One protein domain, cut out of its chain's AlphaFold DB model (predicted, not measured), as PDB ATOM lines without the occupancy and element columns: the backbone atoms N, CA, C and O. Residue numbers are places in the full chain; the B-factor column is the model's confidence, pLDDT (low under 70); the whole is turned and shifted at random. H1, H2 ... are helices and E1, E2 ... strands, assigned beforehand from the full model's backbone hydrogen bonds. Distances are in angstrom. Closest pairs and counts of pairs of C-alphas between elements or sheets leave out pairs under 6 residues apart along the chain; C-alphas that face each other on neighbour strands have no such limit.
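This is residues 11 to 181 of the 426 residues of an uncharacterized protein of Lactobacillus sp (UniProt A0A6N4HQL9). A twisted five-strand sheet stands in the middle, with the long helix H3 across one face and a four-strand sheet on the opposite side, its strands crossed to the first and only partly face to face with it. The hairpin H1 and H2 lies beyond H3 at one end of the longest axis, while H4 and H5 sit on the face opposite H3. The printed part has 171 residues, ordered H1 H2 H3 E1 E2 E3 E4 E5 H4 H5 E6 E7 E8 E9, class mixed. The sheets, E1 E4 E5 E9 E8 and E3 E2 E6 E7, are antiparallel. The whole is compact, radius of gyration of the C-alphas 15.8 A, and spans 44 by 37 by 34 A.

Look first for the larger sheet in E1, residues 55 to 57, E4, 82 to 88, E5, 102 to 107, E9, 175 to 180, and E8, 167 to 172; E4 and E5 each measure 17.1 A. E9 ends at C-alpha 180 (103.146, -75.564, 26.722). The other sheet is E3, 74 to 77, E2, 62 to 69, 20.3 A, E6, 135 to 142, 20.6 A, and E7, 147 to 152. Find H3, 38 to 53, from C-alpha 38 (96.612, -77.533, 12.434) over 22.5 A. H1, 11 to 16, begins at C-alpha 11 (112.022, -73.187, 12.411); H2 is 22 to 29, H4 110 to 114 and H5 125 to 131.

In the larger sheet, N 55 and O 87 are 2.7 A apart between E1 and E4, N 86 and O 104 2.9 A between E4 and E5, N 105 and O 178 2.8 A between E5 and E9, and N 170 and O 177 2.9 A between E9 and E8. H3 and this sheet make two layers, a helix on one face, at a height over the sheet of 8.5 A; C-alphas 50 and 88 are its closest to E4, 6.4 A. H4 and H5 are on the opposite face. H1 and H2 touch, C-alphas 15 and 22 closest at 5.9 A, with a shallow tilt of 15 degrees, opposite ways. H1 only just touches H3, with 3 pairs of C-alphas within 8 A, by H3's residues 44 to 48 alone; C-alphas 11 and 48 are closest, 6.7 A. In the smaller sheet, N 67 and O 75 are 2.9 A apart between E3 and E2, N 66 and O 139 2.8 A between E2 and E6, and N 140 and O 148 2.8 A between E6 and E7. H5 only grazes it. Every O i to N i+4 pair is within hydrogen-bond range in H2, H3, H4 and H5; H1 has 1 of 2.

The farthest C-alphas, of Lys 32 and Gly 145, are 49.6 A apart. The printed part has no cut. The links E4 to E5 and E7 to E8 are long. Look for pLDDT under 70 at residues 31 to 34, 91 to 95, 111 to 125 and 159 to 165.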
ATOM      1  N   VAL A  11     112.458 -71.977  13.130       89.44
ATOM      2  CA  VAL A  11     112.022 -73.187  12.411       89.44
ATOM      3  C   VAL A  11     113.008 -73.577  11.307       89.44
ATOM      4  O   VAL A  11     113.204 -74.767  11.050       89.44
ATOM      5  N   ALA A  12     113.700 -72.621  10.679       87.19
ATOM      6  CA  ALA A  12     114.730 -72.934   9.686       87.19
ATOM      7  C   ALA A  12     115.935 -73.666  10.310       87.19
ATOM      8  O   ALA A  12     116.550 -74.515   9.659       87.19
ATOM      9  N   GLN A  13     116.236 -73.410  11.587       88.38
ATOM     10  CA  GLN A  13     117.293 -74.114  12.319       88.38
ATOM     11  C   GLN A  13     116.926 -75.579  12.581       88.38
ATOM     12  O   GLN A  13     117.806 -76.437  12.558       88.38
ATOM     13  N   LEU A  14     115.637 -75.903  12.749       91.06
ATOM     14  CA  LEU A  14     115.193 -77.298  12.871       91.06
ATOM     15  C   LEU A  14     115.496 -78.109  11.604       91.06
ATOM     16  O   LEU A  14     115.767 -79.307  11.691       91.06
ATOM     17  N   VAL A  15     115.493 -77.463  10.433       90.50
ATOM     18  CA  VAL A  15     115.888 -78.100   9.168       90.50
ATOM     19  C   VAL A  15     117.394 -78.332   9.111       90.50
ATOM     20  O   VAL A  15     117.832 -79.415   8.720       90.50
ATOM     21  N   ALA A  16     118.186 -77.335   9.517       87.25
ATOM     22  CA  ALA A  16     119.645 -77.442   9.565       87.25
ATOM     23  C   ALA A  16     120.113 -78.558  10.514       87.25
ATOM     24  O   ALA A  16     121.076 -79.260  10.216       87.25
ATOM     25  N   ASP A  17     119.375 -78.771  11.602       87.50
ATOM     26  CA  ASP A  17     119.642 -79.812  12.594       87.50
ATOM     27  C   ASP A  17     119.060 -81.187  12.228       87.50
ATOM     28  O   ASP A  17     119.164 -82.129  13.017       87.50
ATOM     29  N   HIS A  18     118.454 -81.319  11.043       88.50
ATOM     30  CA  HIS A  18     117.800 -82.542  10.568       88.50
ATOM     31  C   HIS A  18     116.672 -83.053  11.483       88.50
ATOM     32  O   HIS A  18     116.418 -84.254  11.546       88.50
ATOM     33  N   ILE A  19     115.993 -82.144  12.186       89.31
ATOM     34  CA  ILE A  19     114.830 -82.433  13.038       89.31
ATOM     35  C   ILE A  19     113.539 -82.323  12.218       89.31
ATOM     36  O   ILE A  19     112.646 -83.153  12.348       89.31
ATOM     37  N   LEU A  20     113.455 -81.297  11.363       91.88
ATOM     38  CA  LEU A  20     112.308 -81.016  10.502       91.88
ATOM     39  C   LEU A  20     112.716 -81.137   9.032       91.88
ATOM     40  O   LEU A  20     113.769 -80.647   8.622       91.88
ATOM     41  N   SER A  21     111.884 -81.750   8.198       90.81
ATOM     42  CA  SER A  21     112.155 -81.817   6.767       90.81
ATOM     43  C   SER A  21     112.031 -80.444   6.105       90.81
ATOM     44  O   SER A  21     111.170 -79.619   6.427       90.81
ATOM     45  N   GLN A  22     112.854 -80.225   5.077       88.62
ATOM     46  CA  GLN A  22     112.798 -79.011   4.263       88.62
ATOM     47  C   GLN A  22     111.408 -78.794   3.640       88.62
ATOM     48  O   GLN A  22     110.979 -77.654   3.470       88.62
ATOM     49  N   ARG A  23     110.682 -79.880   3.336       89.25
ATOM     50  CA  ARG A  23     109.318 -79.827   2.799       89.25
ATOM     51  C   ARG A  23     108.334 -79.213   3.797       89.25
ATOM     52  O   ARG A  23     107.594 -78.316   3.406       89.25
ATOM     53  N   LEU A  24     108.305 -79.687   5.047       88.31
ATOM     54  CA  LEU A  24     107.370 -79.167   6.054       88.31
ATOM     55  C   LEU A  24     107.701 -77.722   6.433       88.31
ATOM     56  O   LEU A  24     106.802 -76.894   6.525       88.31
ATOM     57  N   SER A  25     108.988 -77.384   6.539       88.62
ATOM     58  CA  SER A  25     109.420 -75.995   6.733       88.62
ATOM     59  C   SER A  25     108.963 -75.082   5.586       88.62
ATOM     60  O   SER A  25     108.471 -73.981   5.820       88.62
ATOM     61  N   GLN A  26     109.048 -75.537   4.331       87.50
ATOM     62  CA  GLN A  26     108.513 -74.774   3.200       87.50
ATOM     63  C   GLN A  26     106.994 -74.595   3.281       87.50
ATOM     64  O   GLN A  26     106.526 -73.504   2.978       87.50
ATOM     65  N   GLN A  27     106.246 -75.622   3.696       88.44
ATOM     66  CA  GLN A  27     104.792 -75.531   3.883       88.44
ATOM     67  C   GLN A  27     104.407 -74.563   5.010       88.44
ATOM     68  O   GLN A  27     103.433 -73.839   4.856       88.44
ATOM     69  N   PHE A  28     105.190 -74.505   6.093       87.75
ATOM     70  CA  PHE A  28     105.002 -73.538   7.179       87.75
ATOM     71  C   PHE A  28     105.112 -72.088   6.684       87.75
ATOM     72  O   PHE A  28     104.243 -71.263   6.945       87.75
ATOM     73  N   PHE A  29     106.148 -71.780   5.897       85.56
ATOM     74  CA  PHE A  29     106.359 -70.417   5.391       85.56
ATOM     75  C   PHE A  29     105.508 -70.062   4.162       85.56
ATOM     76  O   PHE A  29     105.312 -68.883   3.868       85.56
ATOM     77  N   ASP A  30     105.045 -71.052   3.397       82.12
ATOM     78  CA  ASP A  30     104.268 -70.843   2.175       82.12
ATOM     79  C   ASP A  30     102.788 -71.183   2.386       82.12
ATOM     80  O   ASP A  30     102.317 -72.274   2.050       82.12
ATOM     81  N   LYS A  31     102.030 -70.195   2.882       64.81
ATOM     82  CA  LYS A  31     100.580 -70.282   3.151       64.81
ATOM     83  C   LYS A  31      99.717 -70.654   1.923       64.81
ATOM     84  O   LYS A  31      98.508 -70.844   2.067       64.81
ATOM     85  N   LYS A  32     100.294 -70.732   0.710       59.72
ATOM     86  CA  LYS A  32      99.601 -71.059  -0.555       59.72
ATOM     87  C   LYS A  32      99.748 -72.525  -1.002       59.72
ATOM     88  O   LYS A  32      99.064 -72.935  -1.938       59.72
ATOM     89  N   SER A  33     100.609 -73.314  -0.357       55.06
ATOM     90  CA  SER A  33     100.837 -74.743  -0.634       55.06
ATOM     91  C   SER A  33      99.992 -75.632   0.294       55.06
ATOM     92  O   SER A  33      99.473 -75.147   1.294       55.06
ATOM     93  N   THR A  34      99.816 -76.923  -0.037       59.94
ATOM     94  CA  THR A  34      99.141 -77.935   0.815       59.94
ATOM     95  C   THR A  34      99.434 -77.691   2.293       59.94
ATOM     96  O   THR A  34     100.595 -77.779   2.697       59.94
ATOM     97  N   ARG A  35      98.387 -77.350   3.052       73.19
ATOM     98  CA  ARG A  35      98.523 -76.854   4.421       73.19
ATOM     99  C   ARG A  35      99.045 -77.950   5.342       73.19
ATOM    100  O   ARG A  35      98.670 -79.118   5.204       73.19
ATOM    101  N   LEU A  36      99.908 -77.546   6.272       83.75
ATOM    102  CA  LEU A  36     100.225 -78.337   7.453       83.75
ATOM    103  C   LEU A  36      98.927 -78.730   8.168       83.75
ATOM    104  O   LEU A  36      97.901 -78.056   8.044       83.75
ATOM    105  N   ARG A  37      98.954 -79.838   8.912       89.31
ATOM    106  CA  ARG A  37      97.865 -80.092   9.865       89.31
ATOM    107  C   ARG A  37      97.893 -78.984  10.915       89.31
ATOM    108  O   ARG A  37      98.983 -78.565  11.287       89.31
ATOM    109  N   HIS A  38      96.728 -78.592  11.425       88.12
ATOM    110  CA  HIS A  38      96.612 -77.533  12.434       88.12
ATOM    111  C   HIS A  38      97.586 -77.748  13.601       88.12
ATOM    112  O   HIS A  38      98.488 -76.949  13.788       88.12
ATOM    113  N   SER A  39      97.584 -78.946  14.197       89.56
ATOM    114  CA  SER A  39      98.499 -79.309  15.290       89.56
ATOM    115  C   SER A  39      99.999 -79.209  14.957       89.56
ATOM    116  O   SER A  39     100.828 -79.131  15.857       89.56
ATOM    117  N   GLN A  40     100.380 -79.302  13.678       92.06
ATOM    118  CA  GLN A  40     101.770 -79.122  13.241       92.06
ATOM    119  C   GLN A  40     102.102 -77.640  13.088       92.06
ATOM    120  O   GLN A  40     103.203 -77.231  13.437       92.06
ATOM    121  N   GLU A  41     101.170 -76.855  12.553       90.94
ATOM    122  CA  GLU A  41     101.292 -75.401  12.465       90.94
ATOM    123  C   GLU A  41     101.376 -74.787  13.867       90.94
ATOM    124  O   GLU A  41     102.310 -74.035  14.132       90.94
ATOM    125  N   ASP A  42     100.505 -75.210  14.787       90.88
ATOM    126  CA  ASP A  42     100.471 -74.743  16.178       90.88
ATOM    127  C   ASP A  42     101.794 -75.023  16.893       90.88
ATOM    128  O   ASP A  42     102.387 -74.122  17.477       90.88
ATOM    129  N   ALA A  43     102.335 -76.238  16.766       93.06
ATOM    130  CA  ALA A  43     103.610 -76.587  17.389       93.06
ATOM    131  C   ALA A  43     104.809 -75.828  16.799       93.06
ATOM    132  O   ALA A  43     105.759 -75.526  17.519       93.06
ATOM    133  N   LEU A  44     104.798 -75.527  15.496       93.44
ATOM    134  CA  LEU A  44     105.862 -74.739  14.869       93.44
ATOM    135  C   LEU A  44     105.751 -73.250  15.225       93.44
ATOM    136  O   LEU A  44     106.781 -72.617  15.448       93.44
ATOM    137  N   ASN A  45     104.534 -72.712  15.344       91.50
ATOM    138  CA  ASN A  45     104.294 -71.364  15.866       91.50
ATOM    139  C   ASN A  45     104.732 -71.261  17.332       91.50
ATOM    140  O   ASN A  45     105.505 -70.372  17.675       91.50
ATOM    141  N   ALA A  46     104.333 -72.220  18.174       91.69
ATOM    142  CA  ALA A  46     104.755 -72.304  19.569       91.69
ATOM    143  C   ALA A  46     106.282 -72.386  19.696       91.69
ATOM    144  O   ALA A  46     106.868 -71.736  20.558       91.69
ATOM    145  N   PHE A  47     106.946 -73.130  18.807       93.69
ATOM    146  CA  PHE A  47     108.404 -73.181  18.779       93.69
ATOM    147  C   PHE A  47     109.030 -71.818  18.462       93.69
ATOM    148  O   PHE A  47     110.005 -71.456  19.112       93.69
ATOM    149  N   GLU A  48     108.500 -71.057  17.499       91.69
ATOM    150  CA  GLU A  48     108.989 -69.695  17.232       91.69
ATOM    151  C   GLU A  48     108.814 -68.788  18.451       91.69
ATOM    152  O   GLU A  48     109.781 -68.148  18.863       91.69
ATOM    153  N   THR A  49     107.626 -68.785  19.060       88.75
ATOM    154  CA  THR A  49     107.312 -67.950  20.228       88.75
ATOM    155  C   THR A  49     108.220 -68.277  21.415       88.75
ATOM    156  O   THR A  49     108.916 -67.403  21.933       88.75
ATOM    157  N   ILE A  50     108.292 -69.552  21.818       89.81
ATOM    158  CA  ILE A  50     109.092 -69.963  22.979       89.81
ATOM    159  C   ILE A  50     110.592 -69.844  22.689       89.81
ATOM    160  O   ILE A  50     111.362 -69.537  23.592       89.81
ATOM    161  N   ASN A  51     111.053 -70.048  21.451       90.25
ATOM    162  CA  ASN A  51     112.474 -69.883  21.134       90.25
ATOM    163  C   ASN A  51     112.927 -68.413  21.160       90.25
ATOM    164  O   ASN A  51     114.102 -68.159  21.420       90.25
ATOM    165  N   GLN A  52     112.025 -67.462  20.903       87.31
ATOM    166  CA  GLN A  52     112.315 -66.029  21.006       87.31
ATOM    167  C   GLN A  52     112.353 -65.556  22.465       87.31
ATOM    168  O   GLN A  52     113.265 -64.819  22.838       87.31
ATOM    169  N   ASN A  53     111.415 -66.026  23.292       84.12
ATOM    170  CA  ASN A  53     111.211 -65.507  24.652       84.12
ATOM    171  C   ASN A  53     111.819 -66.395  25.757       84.12
ATOM    172  O   ASN A  53     111.992 -65.972  26.902       84.12
ATOM    173  N   GLY A  54     112.150 -67.644  25.433       87.06
ATOM    174  CA  GLY A  54     112.615 -68.654  26.375       87.06
ATOM    175  C   GLY A  54     114.132 -68.835  26.423       87.06
ATOM    176  O   GLY A  54     114.892 -68.502  25.516       87.06
ATOM    177  N   ASN A  55     114.592 -69.446  27.510       91.19
ATOM    178  CA  ASN A  55     115.982 -69.797  27.749       91.19
ATOM    179  C   ASN A  55     116.280 -71.207  27.220       91.19
ATOM    180  O   ASN A  55     115.875 -72.215  27.808       91.19
ATOM    181  N   ALA A  56     117.054 -71.302  26.140       93.00
ATOM    182  CA  ALA A  56     117.501 -72.587  25.609       93.00
ATOM    183  C   ALA A  56     118.581 -73.231  26.500       93.00
ATOM    184  O   ALA A  56     119.702 -72.728  26.641       93.00
ATOM    185  N   LYS A  57     118.287 -74.410  27.053       94.31
ATOM    186  CA  LYS A  57     119.251 -75.241  27.786       94.31
ATOM    187  C   LYS A  57     119.963 -76.177  26.809       94.31
ATOM    188  O   LYS A  57     119.371 -76.699  25.869       94.31
ATOM    189  N   LYS A  58     121.264 -76.408  27.019       93.25
ATOM    190  CA  LYS A  58     122.092 -77.257  26.138       93.25
ATOM    191  C   LYS A  58     121.957 -78.727  26.547       93.25
ATOM    192  O   LYS A  58     122.581 -79.100  27.547       93.25
ATOM    193  N   PRO A  59     121.266 -79.599  25.779       91.81
ATOM    194  CA  PRO A  59     121.028 -80.978  26.212       91.81
ATOM    195  C   PRO A  59     122.319 -81.766  26.464       91.81
ATOM    196  O   PRO A  59     122.369 -82.621  27.340       91.81
ATOM    197  N   GLN A  60     123.422 -81.434  25.777       92.12
ATOM    198  CA  GLN A  60     124.701 -82.131  25.966       92.12
ATOM    199  C   GLN A  60     125.350 -81.877  27.338       92.12
ATOM    200  O   GLN A  60     126.221 -82.654  27.739       92.12
ATOM    201  N   LYS A  61     124.965 -80.806  28.048       95.56
ATOM    202  CA  LYS A  61     125.431 -80.511  29.415       95.56
ATOM    203  C   LYS A  61     124.619 -81.241  30.486       95.56
ATOM    204  O   LYS A  61     125.107 -81.407  31.603       95.56
ATOM    205  N   LEU A  62     123.417 -81.691  30.140       95.06
ATOM    206  CA  LEU A  62     122.515 -82.376  31.050       95.06
ATOM    207  C   LEU A  62     122.955 -83.832  31.226       95.06
ATOM    208  O   LEU A  62     123.434 -84.493  30.298       95.06
ATOM    209  N   LYS A  63     122.811 -84.323  32.451       93.50
ATOM    210  CA  LYS A  63     122.925 -85.733  32.825       93.50
ATOM    211  C   LYS A  63     121.560 -86.419  32.750       93.50
ATOM    212  O   LYS A  63     121.496 -87.568  32.326       93.50
ATOM    213  N   ARG A  64     120.501 -85.712  33.151       90.75
ATOM    214  CA  ARG A  64     119.116 -86.192  33.214       90.75
ATOM    215  C   ARG A  64     118.162 -85.013  33.043       90.75
ATOM    216  O   ARG A  64     118.475 -83.926  33.522       90.75
ATOM    217  N   VAL A  65     117.034 -85.254  32.386       92.44
ATOM    218  CA  VAL A  65     115.840 -84.401  32.465       92.44
ATOM    219  C   VAL A  65     114.739 -85.244  33.084       92.44
ATOM    220  O   VAL A  65     114.627 -86.418  32.744       92.44
ATOM    221  N   GLU A  66     113.974 -84.701  34.008       91.81
ATOM    222  CA  GLU A  66     112.851 -85.391  34.627       91.81
ATOM    223  C   GLU A  66     111.609 -84.511  34.535       91.81
ATOM    224  O   GLU A  66     111.682 -83.309  34.759       91.81
ATOM    225  N   LEU A  67     110.505 -85.111  34.099       91.38
ATOM    226  CA  LEU A  67     109.200 -84.469  34.010       91.38
ATOM    227  C   LEU A  67     108.355 -85.042  35.137       91.38
ATOM    228  O   LEU A  67     108.162 -86.258  35.177       91.38
ATOM    229  N   VAL A  68     107.907 -84.190  36.047       89.44
ATOM    230  CA  VAL A  68     107.075 -84.568  37.193       89.44
ATOM    231  C   VAL A  68     105.634 -84.205  36.874       89.44
ATOM    232  O   VAL A  68     105.390 -83.122  36.351       89.44
ATOM    233  N   PHE A  69     104.700 -85.100  37.176       86.44
ATOM    234  CA  PHE A  69     103.269 -84.926  36.935       86.44
ATOM    235  C   PHE A  69     102.500 -84.675  38.238       86.44
ATOM    236  O   PHE A  69     102.993 -85.006  39.318       86.44
ATOM    237  N   GLU A  70     101.279 -84.139  38.145       84.31
ATOM    238  CA  GLU A  70     100.412 -83.835  39.301       84.31
ATOM    239  C   GLU A  70     100.234 -85.019  40.262       84.31
ATOM    240  O   GLU A  70     100.266 -84.871  41.482       84.31
ATOM    241  N   ASN A  71     100.108 -86.231  39.720       80.25
ATOM    242  CA  ASN A  71      99.956 -87.466  40.492       80.25
ATOM    243  C   ASN A  71     101.266 -87.964  41.151       80.25
ATOM    244  O   ASN A  71     101.318 -89.108  41.611       80.25
ATOM    245  N   ALA A  72     102.317 -87.137  41.172       79.88
ATOM    246  CA  ALA A  72     103.681 -87.443  41.612       79.88
ATOM    247  C   ALA A  72     104.390 -88.556  40.814       79.88
ATOM    248  O   ALA A  72     105.457 -89.034  41.209       79.88
ATOM    249  N   GLU A  73     103.822 -88.977  39.684       83.12
ATOM    250  CA  GLU A  73     104.536 -89.781  38.700       83.12
ATOM    251  C   GLU A  73     105.663 -88.944  38.094       83.12
ATOM    252  O   GLU A  73     105.547 -87.724  37.961       83.12
ATOM    253  N   SER A  74     106.760 -89.586  37.699       85.38
ATOM    254  CA  SER A  74     107.799 -88.902  36.942       85.38
ATOM    255  C   SER A  74     108.305 -89.733  35.778       85.38
ATOM    256  O   SER A  74     108.364 -90.967  35.812       85.38
ATOM    257  N   ILE A  75     108.674 -89.024  34.718       84.81
ATOM    258  CA  ILE A  75     109.326 -89.582  33.549       84.81
ATOM    259  C   ILE A  75     110.756 -89.062  33.499       84.81
ATOM    260  O   ILE A  75     111.013 -87.867  33.360       84.81
ATOM    261  N   VAL A  76     111.702 -89.995  33.551       85.81
ATOM    262  CA  VAL A  76     113.128 -89.704  33.466       85.81
ATOM    263  C   VAL A  76     113.612 -89.858  32.027       85.81
ATOM    264  O   VAL A  76     113.619 -90.946  31.456       85.81
ATOM    265  N   LEU A  77     114.096 -88.761  31.459       85.31
ATOM    266  CA  LEU A  77     114.578 -88.654  30.093       85.31
ATOM    267  C   LEU A  77     116.106 -88.645  30.028       85.31
ATOM    268  O   LEU A  77     116.800 -87.891  30.724       85.31
ATOM    269  N   ASN A  78     116.640 -89.436  29.098       85.81
ATOM    270  CA  ASN A  78     118.047 -89.383  28.736       85.81
ATOM    271  C   ASN A  78     118.309 -88.201  27.782       85.81
ATOM    272  O   ASN A  78     117.784 -88.202  26.662       85.81
ATOM    273  N   PRO A  79     119.181 -87.234  28.136       89.25
ATOM    274  CA  PRO A  79     119.439 -86.062  27.299       89.25
ATOM    275  C   PRO A  79     119.960 -86.379  25.891       89.25
ATOM    276  O   PRO A  79     119.876 -85.528  25.009       89.25
ATOM    277  N   LYS A  80     120.471 -87.597  25.638       87.38
ATOM    278  CA  LYS A  80     120.907 -88.034  24.297       87.38
ATOM    279  C   LYS A  80     119.775 -88.021  23.255       87.38
ATOM    280  O   LYS A  80     120.062 -87.868  22.068       87.38
ATOM    281  N   PHE A  81     118.521 -88.175  23.685       87.25
ATOM    282  CA  PHE A  81     117.347 -88.166  22.803       87.25
ATOM    283  C   PHE A  81     116.690 -86.799  22.674       87.25
ATOM    284  O   PHE A  81     115.846 -86.600  21.801       87.25
ATOM    285  N   ILE A  82     117.092 -85.845  23.511       90.31
ATOM    286  CA  ILE A  82     116.524 -84.508  23.522       90.31
ATOM    287  C   ILE A  82     117.326 -83.628  22.563       90.31
ATOM    288  O   ILE A  82     118.549 -83.497  22.659       90.31
ATOM    289  N   SER A  83     116.635 -83.029  21.602       91.81
ATOM    290  CA  SER A  83     117.208 -82.076  20.655       91.81
ATOM    291  C   SER A  83     117.179 -80.646  21.170       91.81
ATOM    292  O   SER A  83     118.119 -79.882  20.929       91.81
ATOM    293  N   ARG A  84     116.096 -80.286  21.863       94.25
ATOM    294  CA  ARG A  84     115.846 -78.948  22.397       94.25
ATOM    295  C   ARG A  84     115.182 -79.043  23.762       94.25
ATOM    296  O   ARG A  84     114.319 -79.891  23.959       94.25
ATOM    297  N   VAL A  85     115.620 -78.163  24.654       95.56
ATOM    298  CA  VAL A  85     114.984 -77.842  25.930       95.56
ATOM    299  C   VAL A  85     114.958 -76.326  25.985       95.56
ATOM    300  O   VAL A  85     116.024 -75.709  26.015       95.56
ATOM    301  N   ILE A  86     113.777 -75.734  25.926       95.81
ATOM    302  CA  ILE A  86     113.595 -74.288  26.012       95.81
ATOM    303  C   ILE A  86     112.605 -74.037  27.136       95.81
ATOM    304  O   ILE A  86     111.538 -74.641  27.146       95.81
ATOM    305  N   LEU A  87     112.995 -73.205  28.095       93.94
ATOM    306  CA  LEU A  87     112.196 -72.900  29.275       93.94
ATOM    307  C   LEU A  87     111.804 -71.426  29.239       93.94
ATOM    308  O   LEU A  87     112.687 -70.573  29.138       93.94
ATOM    309  N   GLN A  88     110.513 -71.126  29.287       90.06
ATOM    310  CA  GLN A  88     110.009 -69.761  29.325       90.06
ATOM    311  C   GLN A  88     109.675 -69.396  30.768       90.06
ATOM    312  O   GLN A  88     108.809 -69.998  31.396       90.06
ATOM    313  N   HIS A  89     110.409 -68.416  31.273       86.88
ATOM    314  CA  HIS A  89     110.193 -67.853  32.597       86.88
ATOM    315  C   HIS A  89     109.188 -66.708  32.540       86.88
ATOM    316  O   HIS A  89     109.029 -66.131  31.455       86.88
ATOM    317  N   PRO A  90     108.620 -66.347  33.699       78.44
ATOM    318  CA  PRO A  90     107.966 -65.065  33.877       78.44
ATOM    319  C   PRO A  90     108.834 -63.886  33.401       78.44
ATOM    320  O   PRO A  90     110.070 -63.998  33.330       78.44
ATOM    321  N   PHE A  91     108.204 -62.756  33.073       67.75
ATOM    322  CA  PHE A  91     108.912 -61.518  32.723       67.75
ATOM    323  C   PHE A  91     109.743 -61.008  33.908       67.75
ATOM    324  O   PHE A  91     110.927 -60.692  33.737       67.75
ATOM    325  N   ASP A  92     109.175 -61.035  35.114       62.69
ATOM    326  CA  ASP A  92     109.877 -60.703  36.354       62.69
ATOM    327  C   ASP A  92     110.600 -61.928  36.943       62.69
ATOM    328  O   ASP A  92     110.144 -62.623  37.852       62.69
ATOM    329  N   ARG A  93     111.779 -62.209  36.385       59.28
ATOM    330  CA  ARG A  93     112.628 -63.336  36.805       59.28
ATOM    331  C   ARG A  93     113.304 -63.135  38.161       59.28
ATOM    332  O   ARG A  93     113.917 -64.084  38.653       59.28
ATOM    333  N   GLU A  94     113.300 -61.921  38.712       61.06
ATOM    334  CA  GLU A  94     114.046 -61.621  39.940       61.06
ATOM    335  C   GLU A  94     113.347 -62.191  41.176       61.06
ATOM    336  O   GLU A  94     114.023 -62.639  42.106       61.06
ATOM    337  N   ASN A  95     112.016 -62.251  41.142       60.06
ATOM    338  CA  ASN A  95     111.204 -62.717  42.259       60.06
ATOM    339  C   ASN A  95     111.049 -64.245  42.309       60.06
ATOM    340  O   ASN A  95     111.068 -64.812  43.402       60.06
ATOM    341  N   ASP A  96     110.989 -64.931  41.158       71.44
ATOM    342  CA  ASP A  96     110.947 -66.400  41.116       71.44
ATOM    343  C   ASP A  96     111.693 -67.002  39.902       71.44
ATOM    344  O   ASP A  96     111.109 -67.272  38.846       71.44
ATOM    345  N   PRO A  97     113.010 -67.266  40.023       80.50
ATOM    346  CA  PRO A  97     113.810 -67.801  38.921       80.50
ATOM    347  C   PRO A  97     113.516 -69.276  38.600       80.50
ATOM    348  O   PRO A  97     114.040 -69.795  37.607       80.50
ATOM    349  N   PHE A  98     112.730 -69.967  39.433       87.62
ATOM    350  CA  PHE A  98     112.407 -71.383  39.270       87.62
ATOM    351  C   PHE A  98     110.980 -71.617  38.771       87.62
ATOM    352  O   PHE A  98     110.643 -72.750  38.440       87.62
ATOM    353  N   LYS A  99     110.178 -70.567  38.606       87.62
ATOM    354  CA  LYS A  99     108.867 -70.650  37.966       87.62
ATOM    355  C   LYS A  99     108.972 -70.596  36.439       87.62
ATOM    356  O   LYS A  99     109.836 -69.911  35.875       87.62
ATOM    357  N   LEU A 100     108.096 -71.333  35.762       88.88
ATOM    358  CA  LEU A 100     107.926 -71.347  34.312       88.88
ATOM    359  C   LEU A 100     106.469 -71.093  33.951       88.88
ATOM    360  O   LEU A 100     105.580 -71.688  34.541       88.88
ATOM    361  N   ILE A 101     106.257 -70.300  32.907       85.81
ATOM    362  CA  ILE A 101     104.939 -70.073  32.287       85.81
ATOM    363  C   ILE A 101     104.785 -70.823  30.960       85.81
ATOM    364  O   ILE A 101     103.756 -70.770  30.294       85.81
ATOM    365  N   GLY A 102     105.849 -71.491  30.521       89.81
ATOM    366  CA  GLY A 102     105.857 -72.258  29.290       89.81
ATOM    367  C   GLY A 102     107.166 -73.005  29.088       89.81
ATOM    368  O   GLY A 102     108.197 -72.722  29.702       89.81
ATOM    369  N   PHE A 103     107.145 -73.985  28.196       93.44
ATOM    370  CA  PHE A 103     108.342 -74.732  27.819       93.44
ATOM    371  C   PHE A 103     108.177 -75.397  26.460       93.44
ATOM    372  O   PHE A 103     107.077 -75.588  25.946       93.44
ATOM    373  N   PHE A 104     109.307 -75.802  25.888       95.56
ATOM    374  CA  PHE A 104     109.360 -76.539  24.640       95.56
ATOM    375  C   PHE A 104     110.446 -77.616  24.678       95.56
ATOM    376  O   PHE A 104     111.636 -77.336  24.859       95.56
ATOM    377  N   LEU A 105     110.045 -78.861  24.442       94.62
ATOM    378  CA  LEU A 105     110.903 -80.036  24.370       94.62
ATOM    379  C   LEU A 105     110.756 -80.697  22.997       94.62
ATOM    380  O   LEU A 105     109.648 -80.948  22.522       94.62
ATOM    381  N   ILE A 106     111.888 -81.014  22.361       93.88
ATOM    382  CA  ILE A 106     111.908 -81.799  21.115       93.88
ATOM    383  C   ILE A 106     112.703 -83.075  21.328       93.88
ATOM    384  O   ILE A 106     113.890 -83.020  21.662       93.88
ATOM    385  N   PHE A 107     112.089 -84.213  21.026       90.00
ATOM    386  CA  PHE A 107     112.702 -85.537  21.061       90.00
ATOM    387  C   PHE A 107     113.007 -86.022  19.635       90.00
ATOM    388  O   PHE A 107     112.105 -86.060  18.803       90.00
ATOM    389  N   LYS A 108     114.269 -86.382  19.348       80.50
ATOM    390  CA  LYS A 108     114.799 -86.630  17.981       80.50
ATOM    391  C   LYS A 108     114.254 -87.876  17.282       80.50
ATOM    392  O   LYS A 108     114.268 -87.946  16.059       80.50
ATOM    393  N   ASP A 109     113.863 -88.883  18.050       77.75
ATOM    394  CA  ASP A 109     113.345 -90.143  17.529       77.75
ATOM    395  C   ASP A 109     112.273 -90.635  18.485       77.75
ATOM    396  O   ASP A 109     112.562 -91.126  19.577       77.75
ATOM    397  N   THR A 110     111.024 -90.469  18.070       71.19
ATOM    398  CA  THR A 110     109.858 -90.858  18.853       71.19
ATOM    399  C   THR A 110     109.938 -92.332  19.249       71.19
ATOM    400  O   THR A 110     109.716 -92.646  20.408       71.19
ATOM    401  N   VAL A 111     110.356 -93.228  18.349       61.59
ATOM    402  CA  VAL A 111     110.401 -94.679  18.605       61.59
ATOM    403  C   VAL A 111     111.511 -95.040  19.594       61.59
ATOM    404  O   VAL A 111     111.282 -95.824  20.514       61.59
ATOM    405  N   ALA A 112     112.704 -94.456  19.447       61.00
ATOM    406  CA  ALA A 112     113.804 -94.689  20.387       61.00
ATOM    407  C   ALA A 112     113.556 -94.047  21.763       61.00
ATOM    408  O   ALA A 112     114.006 -94.580  22.775       61.00
ATOM    409  N   THR A 113     112.827 -92.928  21.803       65.75
ATOM    410  CA  THR A 113     112.464 -92.239  23.049       65.75
ATOM    411  C   THR A 113     111.388 -93.030  23.798       65.75
ATOM    412  O   THR A 113     111.579 -93.336  24.969       65.75
ATOM    413  N   ILE A 114     110.329 -93.467  23.106       57.34
ATOM    414  CA  ILE A 114     109.268 -94.369  23.601       57.34
ATOM    415  C   ILE A 114     109.840 -95.603  24.310       57.34
ATOM    416  O   ILE A 114     109.422 -95.938  25.412       57.34
ATOM    417  N   GLY A 115     110.845 -96.254  23.715       55.03
ATOM    418  CA  GLY A 115     111.423 -97.484  24.266       55.03
ATOM    419  C   GLY A 115     112.173 -97.332  25.598       55.03
ATOM    420  O   GLY A 115     112.422 -98.342  26.251       55.03
ATOM    421  N   GLU A 116     112.549 -96.113  26.006       59.72
ATOM    422  CA  GLU A 116     113.189 -95.839  27.308       59.72
ATOM    423  C   GLU A 116     112.227 -95.174  28.316       59.72
ATOM    424  O   GLU A 116     112.544 -95.091  29.505       59.72
ATOM    425  N   LEU A 117     111.044 -94.738  27.873       62.69
ATOM    426  CA  LEU A 117     110.032 -94.071  28.687       62.69
ATOM    427  C   LEU A 117     109.145 -95.086  29.427       62.69
ATOM    428  O   LEU A 117     107.972 -95.274  29.107       62.69
ATOM    429  N   HIS A 118     109.700 -95.760  30.429       55.91
ATOM    430  CA  HIS A 118     108.894 -96.566  31.340       55.91
ATOM    431  C   HIS A 118     108.350 -95.706  32.479       55.91
ATOM    432  O   HIS A 118     109.107 -95.211  33.311       55.91
ATOM    433  N   THR A 119     107.030 -95.591  32.546       54.66
ATOM    434  CA  THR A 119     106.318 -95.198  33.760       54.66
ATOM    435  C   THR A 119     106.270 -96.417  34.688       54.66
ATOM    436  O   THR A 119     106.022 -97.545  34.247       54.66
ATOM    437  N   TYR A 120     106.580 -96.259  35.977       50.59
ATOM    438  CA  TYR A 120     106.525 -97.383  36.921       50.59
ATOM    439  C   TYR A 120     105.056 -97.788  37.149       50.59
ATOM    440  O   TYR A 120     104.385 -97.263  38.029       50.59
ATOM    441  N   GLY A 121     104.551 -98.733  36.345       50.44
ATOM    442  CA  GLY A 121     103.186 -99.267  36.452       50.44
ATOM    443  C   GLY A 121     102.115 -98.573  35.595       50.44
ATOM    444  O   GLY A 121     100.935 -98.841  35.818       50.44
ATOM    445  N   GLY A 122     102.497 -97.727  34.630       52.69
ATOM    446  CA  GLY A 122     101.583 -96.965  33.767       52.69
ATOM    447  C   GLY A 122     101.651 -97.327  32.268       52.69
ATOM    448  O   GLY A 122     102.329 -98.286  31.885       52.69
ATOM    449  N   PRO A 123     100.915 -96.593  31.406       54.97
ATOM    450  CA  PRO A 123     101.000 -96.721  29.949       54.97
ATOM    451  C   PRO A 123     102.381 -96.295  29.419       54.97
ATOM    452  O   PRO A 123     103.145 -95.618  30.108       54.97
ATOM    453  N   ASP A 124     102.689 -96.678  28.178       69.06
ATOM    454  CA  ASP A 124     103.877 -96.223  27.442       69.06
ATOM    455  C   ASP A 124     104.011 -94.685  27.516       69.06
ATOM    456  O   ASP A 124     103.012 -93.972  27.412       69.06
ATOM    457  N   GLY A 125     105.215 -94.142  27.723       68.00
ATOM    458  CA  GLY A 125     105.389 -92.715  28.001       68.00
ATOM    459  C   GLY A 125     104.921 -91.771  26.892       68.00
ATOM    460  O   GLY A 125     104.513 -90.654  27.200       68.00
ATOM    461  N   LEU A 126     104.885 -92.190  25.618       72.06
ATOM    462  CA  LEU A 126     104.226 -91.363  24.591       72.06
ATOM    463  C   LEU A 126     102.703 -91.338  24.767       72.06
ATOM    464  O   LEU A 126     102.088 -90.294  24.559       72.06
ATOM    465  N   ASP A 127     102.094 -92.461  25.143       75.56
ATOM    466  CA  ASP A 127     100.664 -92.496  25.450       75.56
ATOM    467  C   ASP A 127     100.373 -91.680  26.712       75.56
ATOM    468  O   ASP A 127      99.358 -90.987  26.745       75.56
ATOM    469  N   ARG A 128     101.289 -91.655  27.694       78.62
ATOM    470  CA  ARG A 128     101.215 -90.752  28.856       78.62
ATOM    471  C   ARG A 128     101.179 -89.285  28.421       78.62
ATOM    472  O   ARG A 128     100.254 -88.587  28.810       78.62
ATOM    473  N   PHE A 129     102.108 -88.846  27.567       79.12
ATOM    474  CA  PHE A 129     102.150 -87.459  27.069       79.12
ATOM    475  C   PHE A 129     100.969 -87.067  26.171       79.12
ATOM    476  O   PHE A 129     100.685 -85.882  26.006       79.12
ATOM    477  N   LYS A 130     100.322 -88.038  25.519       76.94
ATOM    478  CA  LYS A 130      99.149 -87.798  24.664       76.94
ATOM    479  C   LYS A 130      97.831 -87.832  25.421       76.94
ATOM    480  O   LYS A 130      96.883 -87.192  24.983       76.94
ATOM    481  N   SER A 131      97.750 -88.647  26.467       76.38
ATOM    482  CA  SER A 131      96.496 -88.910  27.181       76.38
ATOM    483  C   SER A 131      96.306 -88.002  28.388       76.38
ATOM    484  O   SER A 131      95.190 -87.900  28.879       76.38
ATOM    485  N   TYR A 132      97.381 -87.373  28.864       77.50
ATOM    486  CA  TYR A 132      97.386 -86.569  30.075       77.50
ATOM    487  C   TYR A 132      98.284 -85.344  29.881       77.50
ATOM    488  O   TYR A 132      99.406 -85.445  29.368       77.50
ATOM    489  N   GLN A 133      97.756 -84.191  30.272       82.62
ATOM    490  CA  GLN A 133      98.364 -82.878  30.121       82.62
ATOM    491  C   GLN A 133      98.467 -82.249  31.515       82.62
ATOM    492  O   GLN A 133      97.643 -81.444  31.912       82.62
ATOM    493  N   ASP A 134      99.401 -82.758  32.311       84.00
ATOM    494  CA  ASP A 134      99.447 -82.582  33.771       84.00
ATOM    495  C   ASP A 134     100.891 -82.665  34.293       84.00
ATOM    496  O   ASP A 134     101.136 -83.120  35.411       84.00
ATOM    497  N   ILE A 135     101.883 -82.299  33.470       87.94
ATOM    498  CA  ILE A 135     103.224 -82.039  34.014       87.94
ATOM    499  C   ILE A 135     103.050 -80.916  35.055       87.94
ATOM    500  O   ILE A 135     102.102 -80.153  34.978       87.94
ATOM    501  N   VAL A 136     103.906 -80.808  36.059       88.62
ATOM    502  CA  VAL A 136     103.916 -79.692  37.030       88.62
ATOM    503  C   VAL A 136     105.319 -79.190  37.303       88.62
ATOM    504  O   VAL A 136     105.503 -78.095  37.819       88.62
ATOM    505  N   SER A 137     106.331 -79.986  36.956       92.25
ATOM    506  CA  SER A 137     107.715 -79.583  37.124       92.25
ATOM    507  C   SER A 137     108.647 -80.225  36.101       92.25
ATOM    508  O   SER A 137     108.416 -81.339  35.610       92.25
ATOM    509  N   ILE A 138     109.712 -79.490  35.772       94.88
ATOM    510  CA  ILE A 138     110.840 -79.949  34.966       94.88
ATOM    511  C   ILE A 138     112.110 -79.869  35.806       94.88
ATOM    512  O   ILE A 138     112.607 -78.794  36.133       94.88
ATOM    513  N   ASP A 139     112.707 -81.027  36.043       95.75
ATOM    514  CA  ASP A 139     113.938 -81.180  36.800       95.75
ATOM    515  C   ASP A 139     115.129 -81.405  35.864       95.75
ATOM    516  O   ASP A 139     115.179 -82.352  35.068       95.75
ATOM    517  N   LEU A 140     116.144 -80.549  35.974       96.75
ATOM    518  CA  LEU A 140     117.372 -80.599  35.189       96.75
ATOM    519  C   LEU A 140     118.565 -80.949  36.080       96.75
ATOM    520  O   LEU A 140     119.044 -80.130  36.861       96.75
ATOM    521  N   ALA A 141     119.125 -82.147  35.901       96.31
ATOM    522  CA  ALA A 141     120.391 -82.518  36.531       96.31
ATOM    523  C   ALA A 141     121.543 -82.372  35.533       96.31
ATOM    524  O   ALA A 141     121.526 -82.975  34.454       96.31
ATOM    525  N   TYR A 142     122.586 -81.639  35.904       96.75
ATOM    526  CA  TYR A 142     123.739 -81.360  35.052       96.75
ATOM    527  C   TYR A 142     124.900 -82.328  35.301       96.75
ATOM    528  O   TYR A 142     125.017 -82.983  36.339       96.75
ATOM    529  N   LYS A 143     125.792 -82.449  34.312       95.75
ATOM    530  CA  LYS A 143     126.977 -83.324  34.400       95.75
ATOM    531  C   LYS A 143     128.015 -82.864  35.424       95.75
ATOM    532  O   LYS A 143     128.812 -83.688  35.862       95.75
ATOM    533  N   ASP A 144     128.013 -81.585  35.785       95.12
ATOM    534  CA  ASP A 144     128.868 -81.014  36.832       95.12
ATOM    535  C   ASP A 144     128.329 -81.252  38.255       95.12
ATOM    536  O   ASP A 144     129.012 -80.936  39.225       95.12
ATOM    537  N   GLY A 145     127.142 -81.855  38.380       93.62
ATOM    538  CA  GLY A 145     126.492 -82.145  39.655       93.62
ATOM    539  C   GLY A 145     125.498 -81.079  40.113       93.62
ATOM    540  O   GLY A 145     124.829 -81.313  41.116       93.62
ATOM    541  N   SER A 146     125.367 -79.956  39.398       95.69
ATOM    542  CA  SER A 146     124.313 -78.973  39.670       95.69
ATOM    543  C   SER A 146     122.923 -79.510  39.304       95.69
ATOM    544  O   SER A 146     122.781 -80.438  38.497       95.69
ATOM    545  N   PHE A 147     121.898 -78.947  39.939       95.12
ATOM    546  CA  PHE A 147     120.504 -79.347  39.801       95.12
ATOM    547  C   PHE A 147     119.617 -78.103  39.823       95.12
ATOM    548  O   PHE A 147     119.819 -77.226  40.661       95.12
ATOM    549  N   GLU A 148     118.664 -78.037  38.902       95.38
ATOM    550  CA  GLU A 148     117.647 -76.990  38.821       95.38
ATOM    551  C   GLU A 148     116.283 -77.689  38.756       95.38
ATOM    552  O   GLU A 148     116.119 -78.591  37.935       95.38
ATOM    553  N   SER A 149     115.340 -77.298  39.611       95.38
ATOM    554  CA  SER A 149     113.952 -77.769  39.577       95.38
ATOM    555  C   SER A 149     113.079 -76.587  39.220       95.38
ATOM    556  O   SER A 149     113.247 -75.525  39.817       95.38
ATOM    557  N   TYR A 150     112.222 -76.764  38.223       94.19
ATOM    558  CA  TYR A 150     111.364 -75.702  37.731       94.19
ATOM    559  C   TYR A 150     109.902 -76.070  37.909       94.19
ATOM    560  O   TYR A 150     109.473 -77.073  37.343       94.19
ATOM    561  N   GLU A 151     109.152 -75.264  38.649       90.56
ATOM    562  CA  GLU A 151     107.700 -75.386  38.772       90.56
ATOM    563  C   GLU A 151     107.026 -74.737  37.562       90.56
ATOM    564  O   GLU A 151     107.490 -73.708  37.069       90.56
ATOM    565  N   ILE A 152     105.965 -75.357  37.049       87.12
ATOM    566  CA  ILE A 152     105.222 -74.839  35.904       87.12
ATOM    567  C   ILE A 152     103.876 -74.312  36.374       87.12
ATOM    568  O   ILE A 152     103.084 -75.049  36.956       87.12
ATOM    569  N   ASP A 153     103.624 -73.053  36.048       80.75
ATOM    570  CA  ASP A 153     102.338 -72.399  36.196       80.75
ATOM    571  C   ASP A 153     101.602 -72.427  34.854       80.75
ATOM    572  O   ASP A 153     102.039 -71.844  33.858       80.75
ATOM    573  N   TRP A 154     100.526 -73.206  34.810       74.44
ATOM    574  CA  TRP A 154      99.824 -73.558  33.575       74.44
ATOM    575  C   TRP A 154      98.827 -72.510  33.127       74.44
ATOM    576  O   TRP A 154      98.518 -72.417  31.938       74.44
ATOM    577  N   SER A 155      98.274 -71.783  34.087       79.25
ATOM    578  CA  SER A 155      97.231 -70.801  33.874       79.25
ATOM    579  C   SER A 155      97.071 -70.003  35.163       79.25
ATOM    580  O   SER A 155      96.979 -70.609  36.229       79.25
ATOM    581  N   PRO A 156      96.901 -68.677  35.072       79.88
ATOM    582  CA  PRO A 156      96.578 -67.855  36.228       79.88
ATOM    583  C   PRO A 156      95.195 -68.196  36.810       79.88
ATOM    584  O   PRO A 156      94.881 -67.774  37.919       79.88
ATOM    585  N   LEU A 157      94.369 -68.948  36.068       83.06
ATOM    586  CA  LEU A 157      93.073 -69.447  36.523       83.06
ATOM    587  C   LEU A 157      93.141 -70.845  37.153       83.06
ATOM    588  O   LEU A 157      92.149 -71.259  37.744       83.06
ATOM    589  N   ALA A 158      94.245 -71.587  36.989       72.00
ATOM    590  CA  ALA A 158      94.299 -72.996  37.370       72.00
ATOM    591  C   ALA A 158      94.195 -73.186  38.889       72.00
ATOM    592  O   ALA A 158      94.931 -72.582  39.670       72.00
ATOM    593  N   HIS A 159      93.333 -74.116  39.296       65.75
ATOM    594  CA  HIS A 159      93.273 -74.609  40.672       65.75
ATOM    595  C   HIS A 159      94.118 -75.871  40.871       65.75
ATOM    596  O   HIS A 159      94.511 -76.552  39.922       65.75
ATOM    597  N   GLN A 160      94.342 -76.243  42.136       50.53
ATOM    598  CA  GLN A 160      94.859 -77.569  42.472       50.53
ATOM    599  C   GLN A 160      93.912 -78.631  41.870       50.53
ATOM    600  O   GLN A 160      92.785 -78.781  42.350       50.53
ATOM    601  N   ASN A 161      94.391 -79.395  40.877       47.00
ATOM    602  CA  ASN A 161      93.729 -80.509  40.164       47.00
ATOM    603  C   ASN A 161      92.919 -80.182  38.885       47.00
ATOM    604  O   ASN A 161      92.059 -80.988  38.508       47.00
ATOM    605  N   GLU A 162      93.149 -79.056  38.208       55.22
ATOM    606  CA  GLU A 162      92.566 -78.826  36.875       55.22
ATOM    607  C   GLU A 162      93.450 -79.365  35.743       55.22
ATOM    608  O   GLU A 162      94.674 -79.301  35.794       55.22
ATOM    609  N   THR A 163      92.824 -79.909  34.693       53.00
ATOM    610  CA  THR A 163      93.551 -80.384  33.512       53.00
ATOM    611  C   THR A 163      94.232 -79.216  32.821       53.00
ATOM    612  O   THR A 163      93.585 -78.243  32.444       53.00
ATOM    613  N   ASN A 164      95.537 -79.331  32.611       66.06
ATOM    614  CA  ASN A 164      96.296 -78.318  31.906       66.06
ATOM    615  C   ASN A 164      96.045 -78.451  30.395       66.06
ATOM    616  O   ASN A 164      96.704 -79.190  29.667       66.06
ATOM    617  N   ASP A 165      95.064 -77.696  29.910       68.31
ATOM    618  CA  ASP A 165      94.688 -77.671  28.494       68.31
ATOM    619  C   ASP A 165      95.780 -77.055  27.591       68.31
ATOM    620  O   ASP A 165      95.716 -77.177  26.364       68.31
ATOM    621  N   ASN A 166      96.810 -76.448  28.190       79.81
ATOM    622  CA  ASN A 166      97.862 -75.681  27.522       79.81
ATOM    623  C   ASN A 166      99.096 -76.515  27.150       79.81
ATOM    624  O   ASN A 166      99.935 -76.068  26.363       79.81
ATOM    625  N   GLN A 167      99.230 -77.736  27.677       87.31
ATOM    626  CA  GLN A 167     100.285 -78.665  27.286       87.31
ATOM    627  C   GLN A 167      99.860 -79.476  26.067       87.31
ATOM    628  O   GLN A 167      98.873 -80.198  26.089       87.31
ATOM    629  N   HIS A 168     100.671 -79.495  25.018       90.00
ATOM    630  CA  HIS A 168     100.379 -80.239  23.800       90.00
ATOM    631  C   HIS A 168     101.521 -81.164  23.403       90.00
ATOM    632  O   HIS A 168     102.704 -80.864  23.577       90.00
ATOM    633  N   THR A 169     101.145 -82.279  22.776       90.38
ATOM    634  CA  THR A 169     102.085 -83.243  22.206       90.38
ATOM    635  C   THR A 169     101.750 -83.506  20.744       90.38
ATOM    636  O   THR A 169     100.643 -83.933  20.414       90.38
ATOM    637  N   VAL A 170     102.721 -83.332  19.847       91.19
ATOM    638  CA  VAL A 170     102.572 -83.678  18.427       91.19
ATOM    639  C   VAL A 170     103.820 -84.368  17.887       91.19
ATOM    640  O   VAL A 170     104.942 -84.076  18.284       91.19
ATOM    641  N   VAL A 171     103.629 -85.298  16.951       90.44
ATOM    642  CA  VAL A 171     104.734 -85.944  16.233       90.44
ATOM    643  C   VAL A 171     104.860 -85.328  14.843       90.44
ATOM    644  O   VAL A 171     103.907 -85.354  14.058       90.44
ATOM    645  N   ILE A 172     106.042 -84.798  14.524       91.50
ATOM    646  CA  ILE A 172     106.366 -84.172  13.236       91.50
ATOM    647  C   ILE A 172     107.676 -84.776  12.734       91.50
ATOM    648  O   ILE A 172     108.664 -84.793  13.459       91.50
ATOM    649  N   ASP A 173     107.672 -85.323  11.514       89.38
ATOM    650  CA  ASP A 173     108.842 -85.965  10.891       89.38
ATOM    651  C   ASP A 173     109.577 -86.978  11.795       89.38
ATOM    652  O   ASP A 173     110.796 -87.115  11.764       89.38
ATOM    653  N   GLY A 174     108.819 -87.723  12.608       86.44
ATOM    654  CA  GLY A 174     109.362 -88.737  13.517       86.44
ATOM    655  C   GLY A 174     109.940 -88.184  14.824       86.44
ATOM    656  O   GLY A 174     110.272 -88.975  15.708       86.44
ATOM    657  N   SER A 175     109.981 -86.864  15.001       90.31
ATOM    658  CA  SER A 175     110.309 -86.208  16.268       90.31
ATOM    659  C   SER A 175     109.041 -85.909  17.072       90.31
ATOM    660  O   SER A 175     108.012 -85.552  16.497       90.31
ATOM    661  N   THR A 176     109.101 -86.047  18.396       90.62
ATOM    662  CA  THR A 176     107.998 -85.665  19.296       90.62
ATOM    663  C   THR A 176     108.255 -84.266  19.840       90.62
ATOM    664  O   THR A 176     109.341 -83.986  20.343       90.62
ATOM    665  N   TYR A 177     107.253 -83.406  19.723       93.50
ATOM    666  CA  TYR A 177     107.235 -82.028  20.188       93.50
ATOM    667  C   TYR A 177     106.273 -81.983  21.370       93.50
ATOM    668  O   TYR A 177     105.088 -82.262  21.189       93.50
ATOM    669  N   LEU A 178     106.798 -81.690  22.553       93.00
ATOM    670  CA  LEU A 178     106.045 -81.539  23.793       93.00
ATOM    671  C   LEU A 178     106.255 -80.107  24.270       93.00
ATOM    672  O   LEU A 178     107.396 -79.692  24.469       93.00
ATOM    673  N   TYR A 179     105.181 -79.348  24.402       93.19
ATOM    674  CA  TYR A 179     105.278 -77.929  24.706       93.19
ATOM    675  C   TYR A 179     104.074 -77.447  25.487       93.19
ATOM    676  O   TYR A 179     103.024 -78.082  25.450       93.19
ATOM    677  N   ALA A 180     104.239 -76.309  26.141       90.25
ATOM    678  CA  ALA A 180     103.146 -75.564  26.722       90.25
ATOM    679  C   ALA A 180     103.391 -74.073  26.588       90.25
ATOM    680  O   ALA A 180     104.523 -73.614  26.773       90.25
ATOM    681  N   LEU A 181     102.337 -73.355  26.225       85.56
ATOM    682  CA  LEU A 181     102.341 -71.907  26.101       85.56
ATOM    683  C   LEU A 181     101.519 -71.296  27.236       85.56
ATOM    684  O   LEU A 181     100.507 -71.888  27.611       85.56
TER     685      LEU A 181